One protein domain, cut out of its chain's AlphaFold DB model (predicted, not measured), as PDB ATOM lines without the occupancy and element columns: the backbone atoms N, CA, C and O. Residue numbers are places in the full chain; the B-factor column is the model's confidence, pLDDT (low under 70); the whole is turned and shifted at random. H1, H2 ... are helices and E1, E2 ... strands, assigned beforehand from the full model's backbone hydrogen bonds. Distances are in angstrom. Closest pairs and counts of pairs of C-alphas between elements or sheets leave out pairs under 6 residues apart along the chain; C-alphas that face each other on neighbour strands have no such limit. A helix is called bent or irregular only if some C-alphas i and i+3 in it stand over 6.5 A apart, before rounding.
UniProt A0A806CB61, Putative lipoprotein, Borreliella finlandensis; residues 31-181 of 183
ATOM      1  N   ASN A  31     -21.375  10.191   7.376       91.25
ATOM      2  CA  ASN A  31     -20.948   9.242   8.391       91.25
ATOM      3  C   ASN A  31     -19.629   9.727   9.014       91.25
ATOM      4  O   ASN A  31     -18.549   9.536   8.457       91.25
ATOM      5  N   LEU A  32     -19.726  10.367  10.182       90.94
ATOM      6  CA  LEU A  32     -18.567  10.920  10.888       90.94
ATOM      7  C   LEU A  32     -17.559   9.843  11.324       90.94
ATOM      8  O   LEU A  32     -16.386  10.163  11.500       90.94
ATOM      9  N   THR A  33     -17.981   8.583  11.472       92.19
ATOM     10  CA  THR A  33     -17.089   7.456  11.789       92.19
ATOM     11  C   THR A  33     -16.217   7.106  10.592       92.19
ATOM     12  O   THR A  33     -14.999   7.026  10.734       92.19
ATOM     13  N   VAL A  34     -16.821   6.980   9.405       92.62
ATOM     14  CA  VAL A  34     -16.077   6.769   8.151       92.62
ATOM     15  C   VAL A  34     -15.123   7.933   7.925       92.62
ATOM     16  O   VAL A  34     -13.933   7.717   7.721       92.62
ATOM     17  N   LEU A  35     -15.607   9.166   8.080       93.31
ATOM     18  CA  LEU A  35     -14.767  10.347   7.930       93.31
ATOM     19  C   LEU A  35     -13.569  10.333   8.900       93.31
ATOM     20  O   LEU A  35     -12.454  10.623   8.486       93.31
ATOM     21  N   SER A  36     -13.779   9.936  10.159       93.06
ATOM     22  CA  SER A  36     -12.698   9.836  11.152       93.06
ATOM     23  C   SER A  36     -11.685   8.736  10.813       93.06
ATOM     24  O   SER A  36     -10.493   8.929  11.019       93.06
ATOM     25  N   SER A  37     -12.125   7.605  10.249       95.38
ATOM     26  CA  SER A  37     -11.220   6.515   9.841       95.38
ATOM     27  C   SER A  37     -10.290   6.870   8.676       95.38
ATOM     28  O   SER A  37      -9.292   6.190   8.467       95.38
ATOM     29  N   LEU A  38     -10.596   7.936   7.930       96.06
ATOM     30  CA  LEU A  38      -9.786   8.415   6.806       96.06
ATOM     31  C   LEU A  38      -8.733   9.459   7.220       96.06
ATOM     32  O   LEU A  38      -8.039   9.986   6.352       96.06
ATOM     33  N   MET A  39      -8.652   9.805   8.510       95.25
ATOM     34  CA  MET A  39      -7.753  10.835   9.036       95.25
ATOM     35  C   MET A  39      -6.324  10.314   9.212       95.25
ATOM     36  O   MET A  39      -6.101   9.344   9.930       95.25
ATOM     37  N   ASN A  40      -5.346  11.031   8.657       97.00
ATOM     38  CA  ASN A  40      -3.929  10.785   8.933       97.00
ATOM     39  C   ASN A  40      -3.492  11.324  10.306       97.00
ATOM     40  O   ASN A  40      -2.545  10.805  10.890       97.00
ATOM     41  N   TYR A  41      -4.161  12.365  10.818       95.12
ATOM     42  CA  TYR A  41      -3.818  13.027  12.082       95.12
ATOM     43  C   TYR A  41      -5.071  13.166  12.969       95.12
ATOM     44  O   TYR A  41      -5.600  14.272  13.125       95.12
ATOM     45  N   PRO A  42      -5.583  12.063  13.547       91.06
ATOM     46  CA  PRO A  42      -6.841  12.049  14.309       91.06
ATOM     47  C   PRO A  42      -6.845  12.989  15.529       91.06
ATOM     48  O   PRO A  42      -7.894  13.533  15.899       91.06
ATOM     49  N   ASP A  43      -5.667  13.225  16.109       91.75
ATOM     50  CA  ASP A  43      -5.470  14.103  17.265       91.75
ATOM     51  C   ASP A  43      -5.347  15.585  16.886       91.75
ATOM     52  O   ASP A  43      -5.412  16.452  17.755       91.75
ATOM     53  N   LEU A  44      -5.192  15.912  15.596       91.44
ATOM     54  CA  LEU A  44      -5.133  17.298  15.143       91.44
ATOM     55  C   LEU A  44      -6.538  17.907  15.169       91.44
ATOM     56  O   LEU A  44      -7.433  17.467  14.445       91.44
ATOM     57  N   LYS A  45      -6.720  18.964  15.959       90.56
ATOM     58  CA  LYS A  45      -8.002  19.655  16.158       90.56
ATOM     59  C   LYS A  45      -7.967  21.078  15.620       90.56
ATOM     60  O   LYS A  45      -6.906  21.675  15.445       90.56
ATOM     61  N   ILE A  46      -9.142  21.642  15.355       88.81
ATOM     62  CA  ILE A  46      -9.266  23.034  14.913       88.81
ATOM     63  C   ILE A  46      -9.264  23.940  16.150       88.81
ATOM     64  O   ILE A  46     -10.287  24.117  16.811       88.81
ATOM     65  N   SER A  47      -8.111  24.532  16.460       83.25
ATOM     66  CA  SER A  47      -7.974  25.501  17.554       83.25
ATOM     67  C   SER A  47      -8.599  26.858  17.210       83.25
ATOM     68  O   SER A  47      -8.615  27.263  16.047       83.25
ATOM     69  N   ASN A  48      -9.029  27.611  18.228       80.75
ATOM     70  CA  ASN A  48      -9.441  29.024  18.138       80.75
ATOM     71  C   ASN A  48     -10.661  29.341  17.253       80.75
ATOM     72  O   ASN A  48     -10.994  30.512  17.073       80.75
ATOM     73  N   PHE A  49     -11.366  28.339  16.729       86.50
ATOM     74  CA  PHE A  49     -12.645  28.553  16.062       86.50
ATOM     75  C   PHE A  49     -13.795  28.230  17.014       86.50
ATOM     76  O   PHE A  49     -13.990  27.083  17.403       86.50
ATOM     77  N   LYS A  50     -14.575  29.241  17.391       86.94
ATOM     78  CA  LYS A  50     -15.735  29.067  18.266       86.94
ATOM     79  C   LYS A  50     -17.004  29.211  17.441       86.94
ATOM     80  O   LYS A  50     -17.365  30.310  17.035       86.94
ATOM     81  N   ILE A  51     -17.699  28.096  17.205       85.50
ATOM     82  CA  ILE A  51     -19.040  28.123  16.591       85.50
ATOM     83  C   ILE A  51     -19.998  28.966  17.443       85.50
ATOM     84  O   ILE A  51     -20.823  29.688  16.897       85.50
ATOM     85  N   LYS A  52     -19.825  28.931  18.770       84.75
ATOM     86  CA  LYS A  52     -20.640  29.675  19.735       84.75
ATOM     87  C   LYS A  52     -20.721  31.179  19.455       84.75
ATOM     88  O   LYS A  52     -21.776  31.774  19.643       84.75
ATOM     89  N   ASP A  53     -19.651  31.777  18.931       86.38
ATOM     90  CA  ASP A  53     -19.611  33.207  18.590       86.38
ATOM     91  C   ASP A  53     -20.642  33.575  17.494       86.38
ATOM     92  O   ASP A  53     -20.956  34.746  17.290       86.38
ATOM     93  N   TYR A  54     -21.202  32.572  16.808       86.62
ATOM     94  CA  TYR A  54     -22.162  32.701  15.715       86.62
ATOM     95  C   TYR A  54     -23.552  32.122  16.045       86.62
ATOM     96  O   TYR A  54     -24.374  31.987  15.143       86.62
ATOM     97  N   GLU A  55     -23.862  31.823  17.315       83.00
ATOM     98  CA  GLU A  55     -25.169  31.265  17.732       83.00
ATOM     99  C   GLU A  55     -26.367  32.139  17.329       83.00
ATOM    100  O   GLU A  55     -27.452  31.627  17.060       83.00
ATOM    101  N   HIS A  56     -26.181  33.456  17.221       81.25
ATOM    102  CA  HIS A  56     -27.219  34.371  16.735       81.25
ATOM    103  C   HIS A  56     -27.694  34.027  15.310       81.25
ATOM    104  O   HIS A  56     -28.848  34.284  14.974       81.25
ATOM    105  N   LEU A  57     -26.853  33.380  14.491       84.44
ATOM    106  CA  LEU A  57     -27.204  32.925  13.143       84.44
ATOM    107  C   LEU A  57     -28.049  31.641  13.131       84.44
ATOM    108  O   LEU A  57     -28.488  31.204  12.067       84.44
ATOM    109  N   HIS A  58     -28.307  31.034  14.293       76.38
ATOM    110  CA  HIS A  58     -29.204  29.879  14.416       76.38
ATOM    111  C   HIS A  58     -30.675  30.299  14.543       76.38
ATOM    112  O   HIS A  58     -31.565  29.476  14.333       76.38
ATOM    113  N   TYR A  59     -30.938  31.579  14.817       74.19
ATOM    114  CA  TYR A  59     -32.280  32.143  14.944       74.19
ATOM    115  C   TYR A  59     -32.700  32.823  13.635       74.19
ATOM    116  O   TYR A  59     -32.535  34.025  13.448       74.19
ATOM    117  N   SER A  60     -33.246  32.037  12.704       74.19
ATOM    118  CA  SER A  60     -33.845  32.563  11.471       74.19
ATOM    119  C   SER A  60     -35.294  32.978  11.727       74.19
ATOM    120  O   SER A  60     -36.134  32.125  11.999       74.19
ATOM    121  N   SER A  61     -35.605  34.264  11.573       79.88
ATOM    122  CA  SER A  61     -36.982  34.763  11.459       79.88
ATOM    123  C   SER A  61     -37.468  34.678  10.013       79.88
ATOM    124  O   SER A  61     -36.658  34.742   9.088       79.88
ATOM    125  N   ASP A  62     -38.776  34.577   9.792       86.69
ATOM    126  CA  ASP A  62     -39.361  34.672   8.451       86.69
ATOM    127  C   ASP A  62     -39.635  36.114   8.015       86.69
ATOM    128  O   ASP A  62     -39.495  37.058   8.792       86.69
ATOM    129  N   PHE A  63     -39.934  36.287   6.725       89.19
ATOM    130  CA  PHE A  63     -40.369  37.572   6.188       89.19
ATOM    131  C   PHE A  63     -41.829  37.802   6.587       89.19
ATOM    132  O   PHE A  63     -42.718  37.059   6.168       89.19
ATOM    133  N   GLU A  64     -42.081  38.844   7.371       91.75
ATOM    134  CA  GLU A  64     -43.434  39.288   7.696       91.75
ATOM    135  C   GLU A  64     -44.020  39.977   6.465       91.75
ATOM    136  O   GLU A  64     -43.515  41.012   6.023       91.75
ATOM    137  N   SER A  65     -45.049  39.377   5.869       88.50
ATOM    138  CA  SER A  65     -45.568  39.823   4.579       88.50
ATOM    139  C   SER A  65     -47.090  39.799   4.495       88.50
ATOM    140  O   SER A  65     -47.758  39.012   5.165       88.50
ATOM    141  N   LEU A  66     -47.624  40.669   3.640       87.38
ATOM    142  CA  LEU A  66     -49.023  40.734   3.239       87.38
ATOM    143  C   LEU A  66     -49.113  40.516   1.730       87.38
ATOM    144  O   LEU A  66     -48.401  41.153   0.944       87.38
ATOM    145  N   SER A  67     -50.011  39.626   1.315       79.69
ATOM    146  CA  SER A  67     -50.338  39.452  -0.095       79.69
ATOM    147  C   SER A  67     -51.117  40.661  -0.613       79.69
ATOM    148  O   SER A  67     -52.029  41.165   0.044       79.69
ATOM    149  N   ASP A  68     -50.786  41.120  -1.820       73.00
ATOM    150  CA  ASP A  68     -51.625  42.095  -2.508       73.00
ATOM    151  C   ASP A  68     -52.850  41.367  -3.085       73.00
ATOM    152  O   ASP A  68     -52.749  40.594  -4.041       73.00
ATOM    153  N   SER A  69     -54.017  41.604  -2.485       69.81
ATOM    154  CA  SER A  69     -55.291  41.020  -2.929       69.81
ATOM    155  C   SER A  69     -55.692  41.435  -4.350       69.81
ATOM    156  O   SER A  69     -56.492  40.742  -4.976       69.81
ATOM    157  N   LYS A  70     -55.137  42.536  -4.874       70.44
ATOM    158  CA  LYS A  70     -55.432  43.068  -6.213       70.44
ATOM    159  C   LYS A  70     -54.362  42.714  -7.243       70.44
ATOM    160  O   LYS A  70     -54.674  42.669  -8.429       70.44
ATOM    161  N   ASN A  71     -53.121  42.465  -6.824       77.06
ATOM    162  CA  ASN A  71     -52.018  42.138  -7.727       77.06
ATOM    163  C   ASN A  71     -51.095  41.050  -7.162       77.06
ATOM    164  O   ASN A  71     -50.074  41.330  -6.538       77.06
ATOM    165  N   SER A  72     -51.396  39.792  -7.480       80.31
ATOM    166  CA  SER A  72     -50.647  38.626  -6.994       80.31
ATOM    167  C   SER A  72     -49.170  38.569  -7.423       80.31
ATOM    168  O   SER A  72     -48.422  37.736  -6.902       80.31
ATOM    169  N   ALA A  73     -48.734  39.436  -8.347       89.25
ATOM    170  CA  ALA A  73     -47.341  39.530  -8.771       89.25
ATOM    171  C   ALA A  73     -46.442  40.242  -7.746       89.25
ATOM    172  O   ALA A  73     -45.228  40.032  -7.775       89.25
ATOM    173  N   TYR A  74     -47.008  41.043  -6.834       91.62
ATOM    174  CA  TYR A  74     -46.258  41.786  -5.819       91.62
ATOM    175  C   TYR A  74     -46.699  41.420  -4.402       91.62
ATOM    176  O   TYR A  74     -47.835  41.020  -4.149       91.62
ATOM    177  N   ILE A  75     -45.763  41.547  -3.468       93.12
ATOM    178  CA  ILE A  75     -45.959  41.287  -2.044       93.12
ATOM    179  C   ILE A  75     -45.435  42.494  -1.269       93.12
ATOM    180  O   ILE A  75     -44.402  43.069  -1.624       93.12
ATOM    181  N   TYR A  76     -46.151  42.863  -0.209       93.69
ATOM    182  CA  TYR A  76     -45.694  43.848   0.763       93.69
ATOM    183  C   TYR A  76     -45.004  43.112   1.900       93.69
ATOM    184  O   TYR A  76     -45.580  42.208   2.496       93.69
ATOM    185  N   VAL A  77     -43.776  43.495   2.209       94.19
ATOM    186  CA  VAL A  77     -42.998  42.949   3.321       94.19
ATOM    187  C   VAL A  77     -42.742  44.074   4.310       94.19
ATOM    188  O   VAL A  77     -42.403  45.178   3.891       94.19
ATOM    189  N   ASP A  78     -42.922  43.826   5.603       95.06
ATOM    190  CA  ASP A  78     -42.597  44.814   6.631       95.06
ATOM    191  C   ASP A  78     -41.129  45.262   6.488       95.06
ATOM    192  O   ASP A  78     -40.237  44.424   6.328       95.06
ATOM    193  N   GLU A  79     -40.857  46.573   6.504       94.94
ATOM    194  CA  GLU A  79     -39.503  47.088   6.252       94.94
ATOM    195  C   GLU A  79     -38.480  46.587   7.278       94.94
ATOM    196  O   GLU A  79     -37.357  46.227   6.910       94.94
ATOM    197  N   SER A  80     -38.858  46.529   8.556       93.19
ATOM    198  CA  SER A  80     -37.961  46.051   9.607       93.19
ATOM    199  C   SER A  80     -37.666  44.560   9.426       93.19
ATOM    200  O   SER A  80     -36.503  44.152   9.451       93.19
ATOM    201  N   SER A  81     -38.695  43.761   9.121       93.94
ATOM    202  CA  SER A  81     -38.554  42.335   8.818       93.94
ATOM    203  C   SER A  81     -37.679  42.092   7.586       93.94
ATOM    204  O   SER A  81     -36.784  41.239   7.620       93.94
ATOM    205  N   PHE A  82     -37.882  42.864   6.514       94.00
ATOM    206  CA  PHE A  82     -37.085  42.782   5.292       94.00
ATOM    207  C   PHE A  82     -35.607  43.063   5.581       94.00
ATOM    208  O   PHE A  82     -34.753  42.233   5.271       94.00
ATOM    209  N   ASN A  83     -35.301  44.186   6.235       94.19
ATOM    210  CA  ASN A  83     -33.926  44.582   6.538       94.19
ATOM    211  C   ASN A  83     -33.218  43.575   7.455       94.19
ATOM    212  O   ASN A  83     -32.071  43.207   7.192       94.19
ATOM    213  N   ASN A  84     -33.912  43.072   8.479       92.94
ATOM    214  CA  ASN A  84     -33.373  42.056   9.382       92.94
ATOM    215  C   ASN A  84     -33.036  40.758   8.636       92.94
ATOM    216  O   ASN A  84     -31.927  40.241   8.773       92.94
ATOM    217  N   ASN A  85     -33.944  40.264   7.787       92.81
ATOM    218  CA  ASN A  85     -33.700  39.069   6.976       92.81
ATOM    219  C   ASN A  85     -32.540  39.271   5.984       92.81
ATOM    220  O   ASN A  85     -31.724  38.369   5.798       92.81
ATOM    221  N   ILE A  86     -32.430  40.445   5.351       94.50
ATOM    222  CA  ILE A  86     -31.328  40.747   4.425       94.50
ATOM    223  C   ILE A  86     -29.978  40.760   5.150       94.50
ATOM    224  O   ILE A  86     -29.013  40.189   4.635       94.50
ATOM    225  N   ASN A  87     -29.897  41.371   6.332       93.19
ATOM    226  CA  ASN A  87     -28.674  41.369   7.137       93.19
ATOM    227  C   ASN A  87     -28.311  39.951   7.590       93.19
ATOM    228  O   ASN A  87     -27.191  39.509   7.351       93.19
ATOM    229  N   PHE A  88     -29.289  39.191   8.088       92.31
ATOM    230  CA  PHE A  88     -29.109  37.782   8.434       92.31
ATOM    231  C   PHE A  88     -28.544  36.958   7.263       92.31
ATOM    232  O   PHE A  88     -27.576  36.219   7.428       92.31
ATOM    233  N   ILE A  89     -29.096  37.114   6.052       92.75
ATOM    234  CA  ILE A  89     -28.603  36.420   4.854       92.75
ATOM    235  C   ILE A  89     -27.139  36.792   4.549       92.75
ATOM    236  O   ILE A  89     -26.352  35.915   4.185       92.75
ATOM    237  N   LYS A  90     -26.758  38.071   4.685       93.31
ATOM    238  CA  LYS A  90     -25.377  38.536   4.460       93.31
ATOM    239  C   LYS A  90     -24.410  37.924   5.470       93.31
ATOM    240  O   LYS A  90     -23.374  37.390   5.067       93.31
ATOM    241  N   ASP A  91     -24.759  37.959   6.749       93.38
ATOM    242  CA  ASP A  91     -23.910  37.435   7.818       93.38
ATOM    243  C   ASP A  91     -23.740  35.921   7.687       93.38
ATOM    244  O   ASP A  91     -22.620  35.403   7.718       93.38
ATOM    245  N   LEU A  92     -24.834  35.211   7.399       92.12
ATOM    246  CA  LEU A  92     -24.821  33.773   7.161       92.12
ATOM    247  C   LEU A  92     -23.993  33.393   5.928       92.12
ATOM    248  O   LEU A  92     -23.261  32.404   5.945       92.12
ATOM    249  N   PHE A  93     -24.054  34.193   4.863       93.25
ATOM    250  CA  PHE A  93     -23.210  34.013   3.684       93.25
ATOM    251  C   PHE A  93     -21.716  34.142   4.016       93.25
ATOM    252  O   PHE A  93     -20.915  33.284   3.625       93.25
ATOM    253  N   ILE A  94     -21.333  35.187   4.755       93.19
ATOM    254  CA  ILE A  94     -19.944  35.410   5.181       93.19
ATOM    255  C   ILE A  94     -19.479  34.253   6.069       93.19
ATOM    256  O   ILE A  94     -18.389  33.704   5.862       93.19
ATOM    257  N   TYR A  95     -20.321  33.844   7.016       93.94
ATOM    258  CA  TYR A  95     -20.016  32.762   7.936       93.94
ATOM    259  C   TYR A  95     -19.847  31.420   7.216       93.94
ATOM    260  O   TYR A  95     -18.836  30.741   7.401       93.94
ATOM    261  N   ASN A  96     -20.746  31.081   6.293       93.94
ATOM    262  CA  ASN A  96     -20.641  29.875   5.473       93.94
ATOM    263  C   ASN A  96     -19.364  29.837   4.637       93.94
ATOM    264  O   ASN A  96     -18.703  28.801   4.551       93.94
ATOM    265  N   LYS A  97     -18.955  30.974   4.064       93.69
ATOM    266  CA  LYS A  97     -17.685  31.079   3.338       93.69
ATOM    267  C   LYS A  97     -16.483  30.826   4.254       93.69
ATOM    268  O   LYS A  97     -15.507  30.208   3.822       93.69
ATOM    269  N   LYS A  98     -16.543  31.281   5.512       93.56
ATOM    270  CA  LYS A  98     -15.517  31.014   6.532       93.56
ATOM    271  C   LYS A  98     -15.480  29.528   6.905       93.56
ATOM    272  O   LYS A  98     -14.405  28.935   6.834       93.56
ATOM    273  N   LEU A  99     -16.629  28.922   7.214       93.88
ATOM    274  CA  LEU A  99     -16.750  27.491   7.530       93.88
ATOM    275  C   LEU A  99     -16.202  26.614   6.405       93.88
ATOM    276  O   LEU A  99     -15.372  25.746   6.657       93.88
ATOM    277  N   TYR A 100     -16.595  26.893   5.158       95.06
ATOM    278  CA  TYR A 100     -16.109  26.164   3.990       95.06
ATOM    279  C   TYR A 100     -14.580  26.210   3.901       95.06
ATOM    280  O   TYR A 100     -13.931  25.185   3.730       95.06
ATOM    281  N   ARG A 101     -13.974  27.394   4.056       94.06
ATOM    282  CA  ARG A 101     -12.511  27.552   4.001       94.06
ATOM    283  C   ARG A 101     -11.801  26.772   5.104       94.06
ATOM    284  O   ARG A 101     -10.814  26.106   4.806       94.06
ATOM    285  N   ILE A 102     -12.305  26.844   6.335       94.06
ATOM    286  CA  ILE A 102     -11.756  26.101   7.476       94.06
ATOM    287  C   ILE A 102     -11.841  24.599   7.208       94.06
ATOM    288  O   ILE A 102     -10.845  23.899   7.352       94.06
ATOM    289  N   LEU A 103     -13.000  24.120   6.757       94.69
ATOM    290  CA  LEU A 103     -13.222  22.712   6.461       94.69
ATOM    291  C   LEU A 103     -12.277  22.206   5.361       94.69
ATOM    292  O   LEU A 103     -11.665  21.155   5.524       94.69
ATOM    293  N   ILE A 104     -12.092  22.966   4.277       95.06
ATOM    294  CA  ILE A 104     -11.147  22.597   3.215       95.06
ATOM    295  C   ILE A 104      -9.701  22.603   3.721       95.06
ATOM    296  O   ILE A 104      -8.976  21.645   3.460       95.06
ATOM    297  N   ALA A 105      -9.283  23.638   4.453       94.56
ATOM    298  CA  ALA A 105      -7.935  23.720   5.011       94.56
ATOM    299  C   ALA A 105      -7.646  22.547   5.958       94.56
ATOM    300  O   ALA A 105      -6.640  21.862   5.800       94.56
ATOM    301  N   TYR A 106      -8.569  22.256   6.873       94.81
ATOM    302  CA  TYR A 106      -8.460  21.112   7.772       94.81
ATOM    303  C   TYR A 106      -8.431  19.790   6.998       94.81
ATOM    304  O   TYR A 106      -7.568  18.948   7.230       94.81
ATOM    305  N   SER A 107      -9.298  19.625   5.998       95.44
ATOM    306  CA  SER A 107      -9.331  18.398   5.197       95.44
ATOM    307  C   SER A 107      -8.025  18.130   4.442       95.44
ATOM    308  O   SER A 107      -7.606  16.983   4.339       95.44
ATOM    309  N   LEU A 108      -7.346  19.184   3.967       95.19
ATOM    310  CA  LEU A 108      -6.026  19.080   3.344       95.19
ATOM    311  C   LEU A 108      -4.983  18.544   4.327       95.19
ATOM    312  O   LEU A 108      -4.185  17.695   3.943       95.19
ATOM    313  N   THR A 109      -5.012  19.007   5.580       95.00
ATOM    314  CA  THR A 109      -4.081  18.524   6.613       95.00
ATOM    315  C   THR A 109      -4.314  17.057   6.965       95.00
ATOM    316  O   THR A 109      -3.355  16.345   7.216       95.00
ATOM    317  N   GLN A 110      -5.561  16.579   6.909       96.06
ATOM    318  CA  GLN A 110      -5.924  15.208   7.281       96.06
ATOM    319  C   GLN A 110      -5.610  14.147   6.219       96.06
ATOM    320  O   GLN A 110      -5.688  12.959   6.517       96.06
ATOM    321  N   GLY A 111      -5.233  14.551   5.004       96.38
ATOM    322  CA  GLY A 111      -4.840  13.644   3.928       96.38
ATOM    323  C   GLY A 111      -5.824  13.587   2.759       96.38
ATOM    324  O   GLY A 111      -6.959  14.066   2.818       96.38
ATOM    325  N   ALA A 112      -5.363  13.004   1.649       96.69
ATOM    326  CA  ALA A 112      -6.090  13.007   0.378       96.69
ATOM    327  C   ALA A 112      -7.445  12.283   0.455       96.69
ATOM    328  O   ALA A 112      -8.431  12.800  -0.070       96.69
ATOM    329  N   SER A 113      -7.510  11.139   1.145       96.31
ATOM    330  CA  SER A 113      -8.743  10.353   1.291       96.31
ATOM    331  C   SER A 113      -9.802  11.095   2.107       96.31
ATOM    332  O   SER A 113     -10.945  11.211   1.668       96.31
ATOM    333  N   PHE A 114      -9.414  11.685   3.244       96.12
ATOM    334  CA  PHE A 114     -10.305  12.525   4.049       96.12
ATOM    335  C   PHE A 114     -10.848  13.702   3.232       96.12
ATOM    336  O   PHE A 114     -12.053  13.952   3.196       96.12
ATOM    337  N   LYS A 115      -9.963  14.417   2.527       96.50
ATOM    338  CA  LYS A 115     -10.349  15.532   1.658       96.50
ATOM    339  C   LYS A 115     -11.330  15.109   0.567       96.50
ATOM    340  O   LYS A 115     -12.285  15.841   0.312       96.50
ATOM    341  N   ALA A 116     -11.094  13.970  -0.081       95.94
ATOM    342  CA  ALA A 116     -11.972  13.464  -1.131       95.94
ATOM    343  C   ALA A 116     -13.385  13.184  -0.595       95.94
ATOM    344  O   ALA A 116     -14.359  13.607  -1.216       95.94
ATOM    345  N   GLU A 117     -13.498  12.570   0.585       95.69
ATOM    346  CA  GLU A 117     -14.792  12.288   1.219       95.69
ATOM    347  C   GLU A 117     -15.534  13.578   1.606       95.69
ATOM    348  O   GLU A 117     -16.715  13.738   1.290       95.69
ATOM    349  N   VAL A 118     -14.835  14.550   2.208       95.31
ATOM    350  CA  VAL A 118     -15.416  15.869   2.525       95.31
ATOM    351  C   VAL A 118     -15.920  16.565   1.263       95.31
ATOM    352  O   VAL A 118     -17.043  17.065   1.248       95.31
ATOM    353  N   LEU A 119     -15.117  16.604   0.196       95.31
ATOM    354  CA  LEU A 119     -15.512  17.243  -1.060       95.31
ATOM    355  C   LEU A 119     -16.704  16.533  -1.709       95.31
ATOM    356  O   LEU A 119     -17.650  17.212  -2.102       95.31
ATOM    357  N   SER A 120     -16.697  15.196  -1.747       94.25
ATOM    358  CA  SER A 120     -17.815  14.402  -2.269       94.25
ATOM    359  C   SER A 120     -19.105  14.696  -1.507       94.25
ATOM    360  O   SER A 120     -20.164  14.890  -2.107       94.25
ATOM    361  N   TYR A 121     -19.025  14.790  -0.178       94.44
ATOM    362  CA  TYR A 121     -20.167  15.157   0.642       94.44
ATOM    363  C   TYR A 121     -20.678  16.565   0.326       94.44
ATOM    364  O   TYR A 121     -21.866  16.736   0.056       94.44
ATOM    365  N   LEU A 122     -19.799  17.571   0.321       93.88
ATOM    366  CA  LEU A 122     -20.190  18.953   0.028       93.88
ATOM    367  C   LEU A 122     -20.828  19.070  -1.363       93.88
ATOM    368  O   LEU A 122     -21.867  19.716  -1.502       93.88
ATOM    369  N   GLU A 123     -20.276  18.390  -2.367       92.81
ATOM    370  CA  GLU A 123     -20.804  18.361  -3.731       92.81
ATOM    371  C   GLU A 123     -22.192  17.713  -3.806       92.81
ATOM    372  O   GLU A 123     -23.122  18.327  -4.337       92.81
ATOM    373  N   LYS A 124     -22.382  16.533  -3.195       92.25
ATOM    374  CA  LYS A 124     -23.698  15.868  -3.096       92.25
ATOM    375  C   LYS A 124     -24.745  16.775  -2.451       92.25
ATOM    376  O   LYS A 124     -25.905  16.785  -2.858       92.25
ATOM    377  N   GLN A 125     -24.329  17.572  -1.469       90.12
ATOM    378  CA  GLN A 125     -25.185  18.527  -0.767       90.12
ATOM    379  C   GLN A 125     -25.303  19.887  -1.474       90.12
ATOM    380  O   GLN A 125     -25.955  20.796  -0.955       90.12
ATOM    381  N   LYS A 126     -24.706  20.033  -2.665       90.31
ATOM    382  CA  LYS A 126     -24.649  21.267  -3.459       90.31
ATOM    383  C   LYS A 126     -24.040  22.442  -2.693       90.31
ATOM    384  O   LYS A 126     -24.400  23.585  -2.954       90.31
ATOM    385  N   ILE A 127     -23.141  22.192  -1.744       91.19
ATOM    386  CA  ILE A 127     -22.407  23.209  -0.985       91.19
ATOM    387  C   ILE A 127     -21.127  23.529  -1.758       91.19
ATOM    388  O   ILE A 127     -20.181  22.749  -1.781       91.19
ATOM    389  N   MET A 128     -21.108  24.682  -2.421       84.06
ATOM    390  CA  MET A 128     -20.033  25.062  -3.341       84.06
ATOM    391  C   MET A 128     -19.133  26.142  -2.735       84.06
ATOM    392  O   MET A 128     -19.585  26.976  -1.954       84.06
ATOM    393  N   LYS A 129     -17.871  26.210  -3.184       78.69
ATOM    394  CA  LYS A 129     -16.918  27.276  -2.805       78.69
ATOM    395  C   LYS A 129     -17.472  28.687  -3.051       78.69
ATOM    396  O   LYS A 129     -17.218  29.603  -2.268       78.69
ATOM    397  N   ASN A 130     -18.211  28.850  -4.147       75.44
ATOM    398  CA  ASN A 130     -18.803  30.112  -4.573       75.44
ATOM    399  C   ASN A 130     -20.304  30.097  -4.271       75.44
ATOM    400  O   ASN A 130     -21.123  29.982  -5.183       75.44
ATOM    401  N   PHE A 131     -20.660  30.182  -2.986       80.38
ATOM    402  CA  PHE A 131     -22.047  30.406  -2.579       80.38
ATOM    403  C   PHE A 131     -22.644  31.542  -3.425       80.38
ATOM    404  O   PHE A 131     -22.045  32.607  -3.570       80.38
ATOM    405  N   SER A 132     -23.805  31.306  -4.033       76.88
ATOM    406  CA  SER A 132     -24.488  32.339  -4.812       76.88
ATOM    407  C   SER A 132     -25.315  33.207  -3.873       76.88
ATOM    408  O   SER A 132     -26.263  32.719  -3.259       76.88
ATOM    409  N   LEU A 133     -24.969  34.492  -3.771       82.88
ATOM    410  CA  LEU A 133     -25.727  35.468  -2.993       82.88
ATOM    411  C   LEU A 133     -26.616  36.290  -3.929       82.88
ATOM    412  O   LEU A 133     -26.122  37.102  -4.708       82.88
ATOM    413  N   LYS A 134     -27.930  36.079  -3.851       83.00
ATOM    414  CA  LYS A 134     -28.929  36.857  -4.593       83.00
ATOM    415  C   LYS A 134     -29.799  37.608  -3.593       83.00
ATOM    416  O   LYS A 134     -30.760  37.046  -3.089       83.00
ATOM    417  N   ILE A 135     -29.411  38.841  -3.275       86.19
ATOM    418  CA  ILE A 135     -30.132  39.693  -2.312       86.19
ATOM    419  C   ILE A 135     -30.544  41.054  -2.874       86.19
ATOM    420  O   ILE A 135     -31.436  41.697  -2.333       86.19
ATOM    421  N   ASN A 136     -29.921  41.479  -3.973       86.88
ATOM    422  CA  ASN A 136     -30.193  42.767  -4.598       86.88
ATOM    423  C   ASN A 136     -31.301  42.588  -5.632       86.88
ATOM    424  O   ASN A 136     -31.032  42.350  -6.809       86.88
ATOM    425  N   PHE A 137     -32.543  42.655  -5.168       91.25
ATOM    426  CA  PHE A 137     -33.715  42.667  -6.036       91.25
ATOM    427  C   PHE A 137     -34.302  44.075  -6.121       91.25
ATOM    428  O   PHE A 137     -34.209  44.826  -5.150       91.25
ATOM    429  N   PRO A 138     -34.927  44.443  -7.253       91.94
ATOM    430  CA  PRO A 138     -35.693  45.675  -7.342       91.94
ATOM    431  C   PRO A 138     -36.826  45.687  -6.313       91.94
ATOM    432  O   PRO A 138     -37.608  44.734  -6.229       91.94
ATOM    433  N   THR A 139     -36.917  46.782  -5.567       94.25
ATOM    434  CA  THR A 139     -37.930  47.011  -4.535       94.25
ATOM    435  C   THR A 139     -38.410  48.456  -4.570       94.25
ATOM    436  O   THR A 139     -37.641  49.353  -4.917       94.25
ATOM    437  N   ALA A 140     -39.645  48.696  -4.137       94.69
ATOM    438  CA  ALA A 140     -40.155  50.031  -3.832       94.69
ATOM    439  C   ALA A 140     -40.535  50.130  -2.349       94.69
ATOM    440  O   ALA A 140     -40.703  49.115  -1.679       94.69
ATOM    441  N   LYS A 141     -40.689  51.350  -1.833       95.38
ATOM    442  CA  LYS A 141     -41.108  51.609  -0.450       95.38
ATOM    443  C   LYS A 141     -42.475  52.285  -0.443       95.38
ATOM    444  O   LYS A 141     -42.710  53.201  -1.227       95.38
ATOM    445  N   LYS A 142     -43.373  51.843   0.438       94.19
ATOM    446  CA  LYS A 142     -44.729  52.386   0.587       94.19
ATOM    447  C   LYS A 142     -45.068  52.548   2.064       94.19
ATOM    448  O   LYS A 142     -44.778  51.663   2.858       94.19
ATOM    449  N   PHE A 143     -45.677  53.667   2.439       94.25
ATOM    450  CA  PHE A 143     -46.175  53.883   3.798       94.25
ATOM    451  C   PHE A 143     -47.671  53.555   3.851       94.25
ATOM    452  O   PHE A 143     -48.442  54.130   3.084       94.25
ATOM    453  N   MET A 144     -48.067  52.604   4.698       91.88
ATOM    454  CA  MET A 144     -49.460  52.176   4.902       91.88
ATOM    455  C   MET A 144     -49.635  51.662   6.334       91.88
ATOM    456  O   MET A 144     -48.695  51.110   6.901       91.88
ATOM    457  N   ASP A 145     -50.827  51.820   6.911       87.69
ATOM    458  CA  ASP A 145     -51.160  51.346   8.266       87.69
ATOM    459  C   ASP A 145     -50.160  51.807   9.339       87.69
ATOM    460  O   ASP A 145     -49.755  51.057  10.225       87.69
ATOM    461  N   ASN A 146     -49.734  53.069   9.231       92.25
ATOM    462  CA  ASN A 146     -48.772  53.715  10.125       92.25
ATOM    463  C   ASN A 146     -47.381  53.042  10.184       92.25
ATOM    464  O   ASN A 146     -46.632  53.259  11.136       92.25
ATOM    465  N   LYS A 147     -47.009  52.248   9.169       93.88
ATOM    466  CA  LYS A 147     -45.665  51.670   9.031       93.88
ATOM    467  C   LYS A 147     -45.179  51.619   7.581       93.88
ATOM    468  O   LYS A 147     -45.934  51.818   6.627       93.88
ATOM    469  N   TYR A 148     -43.880  51.393   7.409       95.50
ATOM    470  CA  TYR A 148     -43.263  51.262   6.092       95.50
ATOM    471  C   TYR A 148     -43.232  49.809   5.621       95.50
ATOM    472  O   TYR A 148     -42.853  48.896   6.353       95.50
ATOM    473  N   TRP A 149     -43.571  49.635   4.351       95.81
ATOM    474  CA  TRP A 149     -43.596  48.367   3.647       95.81
ATOM    475  C   TRP A 149     -42.668  48.418   2.438       95.81
ATOM    476  O   TRP A 149     -42.629  49.404   1.697       95.81
ATOM    477  N   ILE A 150     -41.956  47.324   2.215       95.75
ATOM    478  CA  ILE A 150     -41.182  47.057   1.013       95.75
ATOM    479  C   ILE A 150     -42.073  46.305   0.030       95.75
ATOM    480  O   ILE A 150     -42.576  45.225   0.328       95.75
ATOM    481  N   VAL A 151     -42.264  46.880  -1.151       95.00
ATOM    482  CA  VAL A 151     -42.970  46.251  -2.265       95.00
ATOM    483  C   VAL A 151     -41.947  45.522  -3.118       95.00
ATOM    484  O   VAL A 151     -41.018  46.135  -3.649       95.00
ATOM    485  N   ILE A 152     -42.119  44.213  -3.258       94.94
ATOM    486  CA  ILE A 152     -41.214  43.344  -4.007       94.94
ATOM    487  C   ILE A 152     -42.023  42.383  -4.877       94.94
ATOM    488  O   ILE A 152     -43.116  41.958  -4.504       94.94
ATOM    489  N   ALA A 153     -41.501  42.040  -6.055       94.69
ATOM    490  CA  ALA A 153     -42.115  41.006  -6.879       94.69
ATOM    491  C   ALA A 153     -42.078  39.654  -6.145       94.69
ATOM    492  O   ALA A 153     -41.070  39.293  -5.531       94.69
ATOM    493  N   LYS A 154     -43.167  38.888  -6.219       92.88
ATOM    494  CA  LYS A 154     -43.319  37.618  -5.498       92.88
ATOM    495  C   LYS A 154     -42.186  36.638  -5.797       92.88
ATOM    496  O   LYS A 154     -41.569  36.105  -4.882       92.88
ATOM    497  N   ASN A 155     -41.842  36.480  -7.073       93.50
ATOM    498  CA  ASN A 155     -40.741  35.620  -7.513       93.50
ATOM    499  C   ASN A 155     -39.370  36.033  -6.932       93.50
ATOM    500  O   ASN A 155     -38.515  35.177  -6.707       93.50
ATOM    501  N   HIS A 156     -39.143  37.324  -6.681       94.56
ATOM    502  CA  HIS A 156     -37.928  37.823  -6.043       94.56
ATOM    503  C   HIS A 156     -37.914  37.488  -4.549       94.56
ATOM    504  O   HIS A 156     -36.890  37.026  -4.047       94.56
ATOM    505  N   LEU A 157     -39.046  37.647  -3.853       93.12
ATOM    506  CA  LEU A 157     -39.172  37.228  -2.455       93.12
ATOM    507  C   LEU A 157     -38.997  35.712  -2.302       93.12
ATOM    508  O   LEU A 157     -38.224  35.269  -1.456       93.12
ATOM    509  N   ASP A 158     -39.626  34.916  -3.166       91.44
ATOM    510  CA  ASP A 158     -39.464  33.458  -3.184       91.44
ATOM    511  C   ASP A 158     -37.989  33.067  -3.395       91.44
ATOM    512  O   ASP A 158     -37.471  32.145  -2.759       91.44
ATOM    513  N   SER A 159     -37.278  33.805  -4.254       92.06
ATOM    514  CA  SER A 159     -35.837  33.641  -4.472       92.06
ATOM    515  C   SER A 159     -35.019  33.974  -3.217       92.06
ATOM    516  O   SER A 159     -34.141  33.192  -2.846       92.06
ATOM    517  N   LEU A 160     -35.339  35.070  -2.513       92.56
ATOM    518  CA  LEU A 160     -34.715  35.435  -1.232       92.56
ATOM    519  C   LEU A 160     -34.918  34.349  -0.173       92.56
ATOM    520  O   LEU A 160     -33.952  33.913   0.452       92.56
ATOM    521  N   VAL A 161     -36.156  33.875  -0.002       91.00
ATOM    522  CA  VAL A 161     -36.504  32.804   0.944       91.00
ATOM    523  C   VAL A 161     -35.734  31.528   0.611       91.00
ATOM    524  O   VAL A 161     -35.124  30.915   1.488       91.00
ATOM    525  N   LYS A 162     -35.688  31.146  -0.669       89.56
ATOM    526  CA  LYS A 162     -34.933  29.975  -1.123       89.56
ATOM    527  C   LYS A 162     -33.435  30.116  -0.845       89.56
ATOM    528  O   LYS A 162     -32.820  29.165  -0.363       89.56
ATOM    529  N   SER A 163     -32.851  31.284  -1.115       88.00
ATOM    530  CA  SER A 163     -31.448  31.577  -0.809       88.00
ATOM    531  C   SER A 163     -31.166  31.528   0.694       88.00
ATOM    532  O   SER A 163     -30.181  30.903   1.089       88.00
ATOM    533  N   LYS A 164     -32.041  32.104   1.531       90.31
ATOM    534  CA  LYS A 164     -31.955  32.028   2.998       90.31
ATOM    535  C   LYS A 164     -31.927  30.574   3.464       90.31
ATOM    536  O   LYS A 164     -30.974  30.152   4.112       90.31
ATOM    537  N   ASN A 165     -32.922  29.785   3.060       88.38
ATOM    538  CA  ASN A 165     -33.064  28.390   3.482       88.38
ATOM    539  C   ASN A 165     -31.879  27.525   3.038       88.38
ATOM    540  O   ASN A 165     -31.397  26.687   3.800       88.38
ATOM    541  N   TYR A 166     -31.371  27.750   1.824       88.62
ATOM    542  CA  TYR A 166     -30.171  27.073   1.339       88.62
ATOM    543  C   TYR A 166     -28.938  27.409   2.190       88.62
ATOM    544  O   TYR A 166     -28.203  26.500   2.577       88.62
ATOM    545  N   LEU A 167     -28.721  28.688   2.520       91.19
ATOM    546  CA  LEU A 167     -27.600  29.102   3.366       91.19
ATOM    547  C   LEU A 167     -27.715  28.528   4.784       91.19
ATOM    548  O   LEU A 167     -26.710  28.062   5.315       91.19
ATOM    549  N   VAL A 168     -28.917  28.496   5.368       90.12
ATOM    550  CA  VAL A 168     -29.148  27.901   6.698       90.12
ATOM    551  C   VAL A 168     -28.826  26.409   6.674       90.12
ATOM    552  O   VAL A 168     -28.079  25.917   7.515       90.12
ATOM    553  N   LEU A 169     -29.314  25.675   5.673       88.69
ATOM    554  CA  LEU A 169     -29.045  24.243   5.571       88.69
ATOM    555  C   LEU A 169     -27.555  23.946   5.337       88.69
ATOM    556  O   LEU A 169     -27.010  23.020   5.939       88.69
ATOM    557  N   ALA A 170     -26.887  24.728   4.483       90.94
ATOM    558  CA  ALA A 170     -25.452  24.592   4.245       90.94
ATOM    559  C   ALA A 170     -24.640  24.869   5.518       90.94
ATOM    560  O   ALA A 170     -23.686  24.144   5.803       90.94
ATOM    561  N   ASN A 171     -25.048  25.876   6.294       92.69
ATOM    562  CA  ASN A 171     -24.439  26.217   7.571       92.69
ATOM    563  C   ASN A 171     -24.471  25.033   8.539       92.69
ATOM    564  O   ASN A 171     -23.417  24.555   8.957       92.69
ATOM    565  N   VAL A 172     -25.668  24.498   8.801       89.81
ATOM    566  CA  VAL A 172     -25.849  23.378   9.732       89.81
ATOM    567  C   VAL A 172     -25.039  22.155   9.287       89.81
ATOM    568  O   VAL A 172     -24.408  21.504  10.118       89.81
ATOM    569  N   LYS A 173     -25.002  21.855   7.983       91.19
ATOM    570  CA  LYS A 173     -24.225  20.732   7.426       91.19
ATOM    571  C   LYS A 173     -22.717  20.895   7.626       91.19
ATOM    572  O   LYS A 173     -22.056  19.945   8.037       91.19
ATOM    573  N   MET A 174     -22.169  22.084   7.376       93.19
ATOM    574  CA  MET A 174     -20.740  22.342   7.595       93.19
ATOM    575  C   MET A 174     -20.382  22.364   9.083       93.19
ATOM    576  O   MET A 174     -19.378  21.773   9.479       93.19
ATOM    577  N   GLU A 175     -21.212  22.991   9.919       92.25
ATOM    578  CA  GLU A 175     -21.032  22.964  11.371       92.25
ATOM    579  C   GLU A 175     -21.082  21.541  11.928       92.25
ATOM    580  O   GLU A 175     -20.314  21.224  12.828       92.25
ATOM    581  N   TYR A 176     -21.958  20.675  11.412       90.38
ATOM    582  CA  TYR A 176     -22.062  19.285  11.857       90.38
ATOM    583  C   TYR A 176     -20.747  18.520  11.685       90.38
ATOM    584  O   TYR A 176     -20.343  17.791  12.588       90.38
ATOM    585  N   ILE A 177     -20.048  18.735  10.566       91.00
ATOM    586  CA  ILE A 177     -18.712  18.169  10.350       91.00
ATOM    587  C   ILE A 177     -17.727  18.774  11.347       91.00
ATOM    588  O   ILE A 177     -17.042  18.050  12.064       91.00
ATOM    589  N   LEU A 178     -17.670  20.105  11.415       90.56
ATOM    590  CA  LEU A 178     -16.677  20.808  12.223       90.56
ATOM    591  C   LEU A 178     -16.832  20.519  13.718       90.56
ATOM    592  O   LEU A 178     -15.826  20.324  14.384       90.56
ATOM    593  N   LYS A 179     -18.057  20.386  14.242       89.88
ATOM    594  CA  LYS A 179     -18.326  20.051  15.654       89.88
ATOM    595  C   LYS A 179     -17.609  18.784  16.123       89.88
ATOM    596  O   LYS A 179     -17.267  18.703  17.295       89.88
ATOM    597  N   LYS A 180     -17.343  17.821  15.232       87.31
ATOM    598  CA  LYS A 180     -16.595  16.597  15.564       87.31
ATOM    599  C   LYS A 180     -15.089  16.829  15.758       87.31
ATOM    600  O   LYS A 180     -14.437  16.034  16.433       87.31
ATOM    601  N   PHE A 181     -14.550  17.882  15.150       86.44
ATOM    602  CA  PHE A 181     -13.110  18.162  15.047       86.44
ATOM    603  C   PHE A 181     -12.694  19.467  15.730       86.44
ATOM    604  O   PHE A 181     -11.522  19.852  15.701       86.44
TER     605      PHE A 181
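AT A GLANCE: This is residues 31 to 181 of the 183 residues of the protein "Putative lipoprotein" of Borreliella finlandensis (UniProt A0A806CB61). Two long helices, H3 and H5, run side by side the same way along a rod, and a small, strongly twisted sheet of four strands caps the end where both helices begin. At the other end H3 folds back into the shorter helix H4, on which the small H1 packs; H2 lies beside H3 partway along. The printed part has 151 residues with five named helices and four named strands, in the order H1 H2 E1 E2 H3 H4 E3 E4 H5; the sheet, E1 - E2 - E4 - E3, is antiparallel and the class is mixed. The whole is loose, with a radius of gyration of the C-alphas of 19.4 A and spans of 62 by 27 by 21 A.

HOW THE PARTS SIT: H1, residues 32 to 37, touches residues 114 to 118 of H4, residues 112 to 124, at a shallow tilt of 22 degrees, opposite ways; the closest C-alphas, of Leu 35 and Phe 114, are 6.3 A apart. H2, residues 51 to 58, only just touches H3, residues 79 to 110, with 3 pairs of C-alphas within 8 A, the closest being Leu 57 and Leu 92 at 6.5 A. H2 is irregular: C-alphas 53 and 56 are 7.9 A apart. E1, residues 65 to 67, and E2, residues 74 to 78, form a hairpin, with N 66 and O 76 2.8 A apart. H3 and H4 form a helical hairpin; the closest C-alphas, of Ser 107 and Lys 115, are 4.7 A apart. E3, residues 139 to 144, and E4, residues 147 to 153, form a hairpin, with N 142 and O 149 2.8 A apart. E4 is also antiparallel to E2, with N 77 and O 150 2.8 A apart. E2, H3 H4 and E3 make a split strand-helix-strand unit, two strands running the same way with E4 between them, and its crossover is right-handed. H5, residues 154 to 179, touches the hub H3 at 35.4 degrees, only just steep, the same way; the closest C-alphas, of Asn 96 and Asn 171, are 5.7 A apart. H3 with residues 79 to 83 and H5 with residues 154 to 159 only graze the sheet. Every O i to N i+4 pair is within hydrogen-bond range in H1, H3, H4 and H5; H2 has 0 of 4, but 4 of 5 O i to N i+3 pairs.

IN THESE COORDINATES: H1 begins at C-alpha 32, (-18.567, 10.920, 10.888). H3 spans 46.3 A, H4 18.2 A, E4 19.5 A and H5 37.2 A, ending at C-alpha 179, (-18.326, 20.051, 15.654).

THE WHOLE: The C-alphas farthest apart, of Asn 40 and Lys 70, are 62.6 A apart. The printed part has no cut; the links H1 to H2 and H4 to E3 are long. Mean pLDDT of the printed part is 90.4, and residue 69 is under 70.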